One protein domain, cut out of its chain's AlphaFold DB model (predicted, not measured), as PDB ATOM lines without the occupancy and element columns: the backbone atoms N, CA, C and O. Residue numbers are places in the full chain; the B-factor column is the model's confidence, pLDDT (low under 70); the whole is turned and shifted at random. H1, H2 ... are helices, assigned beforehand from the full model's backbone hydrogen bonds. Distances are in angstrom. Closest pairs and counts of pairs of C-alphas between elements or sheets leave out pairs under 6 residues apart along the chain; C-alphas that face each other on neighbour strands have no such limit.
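Overview. This is residues 84 to 134 of the 220 residues of an uncharacterized protein of Verrucomicrobia subdivision 3 bacterium (UniProt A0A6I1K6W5). Two helices, H1 and the longer H2, run loosely side by side in opposite ways, with a long loop joining them at one end and the short H3 at the other. The 51 printed residues hold three named helices, H1, H2, H3 in chain order, and no named strand: all helix. The whole is compact, radius of gyration of the C-alphas 10.3 A, spanning 28 by 22 by 16 A.

Arrangement. H1, residues 94 to 102, and H2, residues 115 to 127, are close but not clearly touching, C-alphas of Phe 100 and Arg 121 closest at 7.6 A, at a shallow tilt of 24 degrees. H3, residues 129 to 132, only just touches H1, with 3 pairs of C-alphas within 8 A, Tyr 96 and Leu 131 closest at 7.6 A. H3 and H2 are close but not clearly touching; the C-alphas of Ile 125 and Cys 132 are closest, 6.2 A. In H1 and H2 every O i to N i+4 pair is within hydrogen-bond range; H3 is too short for one.

Along the chain. H1 begins at C-alpha 94 (2.326, -29.958, 33.355) and is 12.1 A long. H2 is 18.5 A long. H3 ends at C-alpha 132 (-0.041, -21.276, 27.129).

Size, cuts and confidence. The C-alphas farthest apart, Asp 111 and Asp 130, are 28.8 A apart. The printed part has no cut. H1 to H2 is a long link, H2 to H3 tight. Residues 84 to 88 and 109 have pLDDT under 70.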
ATOM      1  N   ASN A  84     -15.709 -27.508  13.134       64.88
ATOM      2  CA  ASN A  84     -15.181 -26.376  12.355       64.88
ATOM      3  C   ASN A  84     -14.128 -25.512  13.061       64.88
ATOM      4  O   ASN A  84     -13.454 -24.742  12.382       64.88
ATOM      5  N   ASP A  85     -13.937 -25.648  14.374       62.38
ATOM      6  CA  ASP A  85     -12.928 -24.849  15.074       62.38
ATOM      7  C   ASP A  85     -11.576 -25.585  15.071       62.38
ATOM      8  O   ASP A  85     -11.488 -26.694  15.618       62.38
ATOM      9  N   PRO A  86     -10.511 -25.016  14.472       61.91
ATOM     10  CA  PRO A  86      -9.176 -25.573  14.615       61.91
ATOM     11  C   PRO A  86      -8.785 -25.561  16.102       61.91
ATOM     12  O   PRO A  86      -9.120 -24.613  16.823       61.91
ATOM     13  N   PRO A  87      -8.098 -26.605  16.597       65.56
ATOM     14  CA  PRO A  87      -7.635 -26.618  17.974       65.56
ATOM     15  C   PRO A  87      -6.721 -25.414  18.203       65.56
ATOM     16  O   PRO A  87      -5.796 -25.174  17.430       65.56
ATOM     17  N   LEU A  88      -6.989 -24.656  19.267       66.75
ATOM     18  CA  LEU A  88      -6.063 -23.622  19.715       66.75
ATOM     19  C   LEU A  88      -4.730 -24.292  20.041       66.75
ATOM     20  O   LEU A  88      -4.690 -25.193  20.883       66.75
ATOM     21  N   GLU A  89      -3.681 -23.835  19.368       72.00
ATOM     22  CA  GLU A  89      -2.299 -24.218  19.612       72.00
ATOM     23  C   GLU A  89      -1.883 -23.691  20.992       72.00
ATOM     24  O   GLU A  89      -1.542 -22.522  21.161       72.00
ATOM     25  N   ILE A  90      -1.987 -24.553  22.004       78.44
ATOM     26  CA  ILE A  90      -1.553 -24.286  23.377       78.44
ATOM     27  C   ILE A  90      -0.337 -25.147  23.658       78.44
ATOM     28  O   ILE A  90      -0.290 -26.304  23.245       78.44
ATOM     29  N   ARG A  91       0.627 -24.575  24.373       77.25
ATOM     30  CA  ARG A  91       1.799 -25.294  24.856       77.25
ATOM     31  C   ARG A  91       1.400 -26.358  25.880       77.25
ATOM     32  O   ARG A  91       0.735 -26.049  26.869       77.25
ATOM     33  N   ASP A  92       1.870 -27.583  25.677       74.75
ATOM     34  CA  ASP A  92       1.667 -28.686  26.613       74.75
ATOM     35  C   ASP A  92       2.579 -28.478  27.836       74.75
ATOM     36  O   ASP A  92       3.785 -28.746  27.815       74.75
ATOM     37  N   THR A  93       2.016 -27.946  28.916       82.56
ATOM     38  CA  THR A  93       2.705 -27.762  30.201       82.56
ATOM     39  C   THR A  93       2.105 -28.697  31.252       82.56
ATOM     40  O   THR A  93       0.907 -28.978  31.174       82.56
ATOM     41  N   PRO A  94       2.879 -29.176  32.246       86.12
ATOM     42  CA  PRO A  94       2.326 -29.958  33.355       86.12
ATOM     43  C   PRO A  94       1.148 -29.261  34.052       86.12
ATOM     44  O   PRO A  94       0.175 -29.911  34.431       86.12
ATOM     45  N   GLU A  95       1.210 -27.937  34.172       91.25
ATOM     46  CA  GLU A  95       0.170 -27.090  34.749       91.25
ATOM     47  C   GLU A  95      -1.101 -27.104  33.897       91.25
ATOM     48  O   GLU A  95      -2.200 -27.297  34.425       91.25
ATOM     49  N   TYR A  96      -0.965 -26.950  32.575       89.81
ATOM     50  CA  TYR A  96      -2.099 -27.047  31.662       89.81
ATOM     51  C   TYR A  96      -2.675 -28.466  31.626       89.81
ATOM     52  O   TYR A  96      -3.891 -28.610  31.648       89.81
ATOM     53  N   ASP A  97      -1.843 -29.510  31.631       89.50
ATOM     54  CA  ASP A  97      -2.291 -30.909  31.667       89.50
ATOM     55  C   ASP A  97      -3.084 -31.205  32.945       89.50
ATOM     56  O   ASP A  97      -4.157 -31.818  32.903       89.50
ATOM     57  N   GLN A  98      -2.593 -30.722  34.088       92.88
ATOM     58  CA  GLN A  98      -3.293 -30.837  35.360       92.88
ATOM     59  C   GLN A  98      -4.622 -30.075  35.327       92.88
ATOM     60  O   GLN A  98      -5.653 -30.642  35.695       92.88
ATOM     61  N   ALA A  99      -4.629 -28.820  34.872       94.31
ATOM     62  CA  ALA A  99      -5.844 -28.014  34.749       94.31
ATOM     63  C   ALA A  99      -6.843 -28.636  33.762       94.31
ATOM     64  O   ALA A  99      -8.041 -28.687  34.033       94.31
ATOM     65  N   PHE A 100      -6.361 -29.195  32.656       92.19
ATOM     66  CA  PHE A 100      -7.171 -29.914  31.686       92.19
ATOM     67  C   PHE A 100      -7.839 -31.129  32.322       92.19
ATOM     68  O   PHE A 100      -9.052 -31.285  32.219       92.19
ATOM     69  N   GLU A 101      -7.091 -31.971  33.032       92.06
ATOM     70  CA  GLU A 101      -7.656 -33.164  33.660       92.06
ATOM     71  C   GLU A 101      -8.531 -32.860  34.887       92.06
ATOM     72  O   GLU A 101      -9.335 -33.713  35.269       92.06
ATOM     73  N   THR A 102      -8.423 -31.686  35.511       94.38
ATOM     74  CA  THR A 102      -9.172 -31.351  36.738       94.38
ATOM     75  C   THR A 102     -10.339 -30.401  36.504       94.38
ATOM     76  O   THR A 102     -11.427 -30.657  37.014       94.38
ATOM     77  N   ASN A 103     -10.140 -29.357  35.703       96.25
ATOM     78  CA  ASN A 103     -11.082 -28.254  35.549       96.25
ATOM     79  C   ASN A 103     -11.859 -28.342  34.238       96.25
ATOM     80  O   ASN A 103     -13.037 -28.013  34.201       96.25
ATOM     81  N   PHE A 104     -11.238 -28.788  33.144       95.75
ATOM     82  CA  PHE A 104     -11.879 -28.722  31.826       95.75
ATOM     83  C   PHE A 104     -11.581 -29.916  30.890       95.75
ATOM     84  O   PHE A 104     -11.236 -29.724  29.719       95.75
ATOM     85  N   PRO A 105     -11.833 -31.171  31.323       94.44
ATOM     86  CA  PRO A 105     -11.405 -32.384  30.604       94.44
ATOM     87  C   PRO A 105     -12.120 -32.629  29.269       94.44
ATOM     88  O   PRO A 105     -11.711 -33.499  28.495       94.44
ATOM     89  N   PHE A 106     -13.187 -31.870  28.998       93.88
ATOM     90  CA  PHE A 106     -13.982 -31.916  27.765       93.88
ATOM     91  C   PHE A 106     -13.991 -30.576  27.017       93.88
ATOM     92  O   PHE A 106     -14.936 -30.280  26.289       93.88
ATOM     93  N   ALA A 107     -12.977 -29.726  27.217       90.88
ATOM     94  CA  ALA A 107     -12.867 -28.456  26.495       90.88
ATOM     95  C   ALA A 107     -12.266 -28.582  25.091       90.88
ATOM     96  O   ALA A 107     -12.563 -27.765  24.225       90.88
ATOM     97  N   SER A 108     -11.411 -29.583  24.881       78.06
ATOM     98  CA  SER A 108     -10.542 -29.689  23.695       78.06
ATOM     99  C   SER A 108     -10.809 -30.955  22.866       78.06
ATOM    100  O   SER A 108      -9.992 -31.324  22.025       78.06
ATOM    101  N   GLY A 109     -11.885 -31.696  23.159       66.31
ATOM    102  CA  GLY A 109     -11.966 -33.125  22.847       66.31
ATOM    103  C   GLY A 109     -12.991 -33.531  21.789       66.31
ATOM    104  O   GLY A 109     -14.188 -33.445  22.016       66.31
ATOM    105  N   GLY A 110     -12.503 -34.124  20.695       76.19
ATOM    106  CA  GLY A 110     -13.230 -35.117  19.898       76.19
ATOM    107  C   GLY A 110     -14.569 -34.663  19.316       76.19
ATOM    108  O   GLY A 110     -14.654 -33.648  18.632       76.19
ATOM    109  N   ASP A 111     -15.587 -35.493  19.514       87.75
ATOM    110  CA  ASP A 111     -16.951 -35.266  19.060       87.75
ATOM    111  C   ASP A 111     -17.865 -34.730  20.168       87.75
ATOM    112  O   ASP A 111     -18.992 -34.384  19.854       87.75
ATOM    113  N   LEU A 112     -17.407 -34.618  21.424       91.88
ATOM    114  CA  LEU A 112     -18.212 -34.188  22.574       91.88
ATOM    115  C   LEU A 112     -17.597 -33.017  23.333       91.88
ATOM    116  O   LEU A 112     -16.447 -33.080  23.762       91.88
ATOM    117  N   ILE A 113     -18.408 -32.002  23.617       93.31
ATOM    118  CA  ILE A 113     -17.984 -30.813  24.358       93.31
ATOM    119  C   ILE A 113     -18.899 -30.521  25.545       93.31
ATOM    120  O   ILE A 113     -20.107 -30.744  25.491       93.31
ATOM    121  N   CYS A 114     -18.322 -29.961  26.610       95.44
ATOM    122  CA  CYS A 114     -19.090 -29.211  27.606       95.44
ATOM    123  C   CYS A 114     -18.821 -27.719  27.418       95.44
ATOM    124  O   CYS A 114     -17.666 -27.287  27.416       95.44
ATOM    125  N   ALA A 115     -19.886 -26.923  27.316       94.31
ATOM    126  CA  ALA A 115     -19.785 -25.469  27.188       94.31
ATOM    127  C   ALA A 115     -19.077 -24.821  28.394       94.31
ATOM    128  O   ALA A 115     -18.306 -23.875  28.222       94.31
ATOM    129  N   VAL A 116     -19.280 -25.376  29.596       96.56
ATOM    130  CA  VAL A 116     -18.601 -24.916  30.816       96.56
ATOM    131  C   VAL A 116     -17.107 -25.215  30.731       96.56
ATOM    132  O   VAL A 116     -16.322 -24.283  30.824       96.56
ATOM    133  N   CYS A 117     -16.700 -26.449  30.391       95.75
ATOM    134  CA  CYS A 117     -15.288 -26.774  30.140       95.75
ATOM    135  C   CYS A 117     -14.647 -25.814  29.127       95.75
ATOM    136  O   CYS A 117     -13.526 -25.363  29.335       95.75
ATOM    137  N   ARG A 118     -15.335 -25.500  28.020       93.06
ATOM    138  CA  ARG A 118     -14.815 -24.576  27.000       93.06
ATOM    139  C   ARG A 118     -14.565 -23.182  27.582       93.06
ATOM    140  O   ARG A 118     -13.502 -22.618  27.349       93.06
ATOM    141  N   SER A 119     -15.525 -22.666  28.348       93.88
ATOM    142  CA  SER A 119     -15.428 -21.354  29.001       93.88
ATOM    143  C   SER A 119     -14.315 -21.331  30.050       93.88
ATOM    144  O   SER A 119     -13.493 -20.421  30.058       93.88
ATOM    145  N   GLU A 120     -14.231 -22.383  30.865       95.81
ATOM    146  CA  GLU A 120     -13.190 -22.585  31.873       95.81
ATOM    147  C   GLU A 120     -11.795 -22.651  31.260       95.81
ATOM    148  O   GLU A 120     -10.879 -21.973  31.716       95.81
ATOM    149  N   ARG A 121     -11.640 -23.390  30.158       92.94
ATOM    150  CA  ARG A 121     -10.389 -23.426  29.400       92.94
ATOM    151  C   ARG A 121     -10.023 -22.042  28.872       92.94
ATOM    152  O   ARG A 121      -8.878 -21.633  29.012       92.94
ATOM    153  N   SER A 122     -10.963 -21.322  28.261       90.69
ATOM    154  CA  SER A 122     -10.715 -19.965  27.757       90.69
ATOM    155  C   SER A 122     -10.269 -19.011  28.865       90.69
ATOM    156  O   SER A 122      -9.299 -18.279  28.673       90.69
ATOM    157  N   ARG A 123     -10.926 -19.062  30.031       93.88
ATOM    158  CA  ARG A 123     -10.540 -18.293  31.217       93.88
ATOM    159  C   ARG A 123      -9.132 -18.663  31.679       93.88
ATOM    160  O   ARG A 123      -8.282 -17.781  31.773       93.88
ATOM    161  N   TRP A 124      -8.858 -19.954  31.852       93.81
ATOM    162  CA  TRP A 124      -7.551 -20.438  32.291       93.81
ATOM    163  C   TRP A 124      -6.429 -19.977  31.358       93.81
ATOM    164  O   TRP A 124      -5.407 -19.489  31.825       93.81
ATOM    165  N   ILE A 125      -6.638 -20.047  30.040       88.94
ATOM    166  CA  ILE A 125      -5.669 -19.555  29.048       88.94
ATOM    167  C   ILE A 125      -5.407 -18.061  29.219       88.94
ATOM    168  O   ILE A 125      -4.260 -17.634  29.153       88.94
ATOM    169  N   SER A 126      -6.457 -17.259  29.419       87.56
ATOM    170  CA  SER A 126      -6.306 -15.812  29.592       87.56
ATOM    171  C   SER A 126      -5.578 -15.437  30.886       87.56
ATOM    172  O   SER A 126      -4.858 -14.443  30.911       87.56
ATOM    173  N   GLU A 127      -5.728 -16.249  31.932       91.12
ATOM    174  CA  GLU A 127      -5.082 -16.060  33.235       91.12
ATOM    175  C   GLU A 127      -3.638 -16.592  33.262       91.12
ATOM    176  O   GLU A 127      -2.844 -16.141  34.079       91.12
ATOM    177  N   ASN A 128      -3.285 -17.509  32.352       90.00
ATOM    178  CA  ASN A 128      -1.993 -18.206  32.300       90.00
ATOM    179  C   ASN A 128      -1.346 -18.085  30.906       90.00
ATOM    180  O   ASN A 128      -0.835 -19.058  30.338       90.00
ATOM    181  N   LEU A 129      -1.420 -16.892  30.302       83.62
ATOM    182  CA  LEU A 129      -0.947 -16.655  28.931       83.62
ATOM    183  C   LEU A 129       0.529 -17.022  28.740       83.62
ATOM    184  O   LEU A 129       0.910 -17.485  27.669       83.62
ATOM    185  N   ASP A 130       1.355 -16.804  29.753       79.88
ATOM    186  CA  ASP A 130       2.773 -17.156  29.777       79.88
ATOM    187  C   ASP A 130       3.006 -18.672  29.680       79.88
ATOM    188  O   ASP A 130       3.914 -19.106  28.967       79.88
ATOM    189  N   LEU A 131       2.148 -19.477  30.309       79.12
ATOM    190  CA  LEU A 131       2.206 -20.940  30.239       79.12
ATOM    191  C   LEU A 131       1.643 -21.480  28.921       79.12
ATOM    192  O   LEU A 131       2.150 -22.472  28.401       79.12
ATOM    193  N   CYS A 132       0.620 -20.830  28.359       77.62
ATOM    194  CA  CYS A 132      -0.041 -21.276  27.129       77.62
ATOM    195  C   CYS A 132       0.696 -20.911  25.839       77.62
ATOM    196  O   CYS A 132       0.448 -21.535  24.803       77.62
ATOM    197  N   ARG A 133       1.544 -19.879  25.865       78.69
ATOM    198  CA  ARG A 133       2.240 -19.378  24.678       78.69
ATOM    199  C   ARG A 133       3.220 -20.423  24.149       78.69
ATOM    200  O   ARG A 133       4.271 -20.659  24.737       78.69
ATOM    201  N   ILE A 134       2.894 -21.000  22.990       80.81
ATOM    202  CA  ILE A 134       3.860 -21.788  22.213       80.81
ATOM    203  C   ILE A 134       4.987 -20.867  21.732       80.81
ATOM    204  O   ILE A 134       6.155 -21.234  21.805       80.81
TER     205      ILE A 134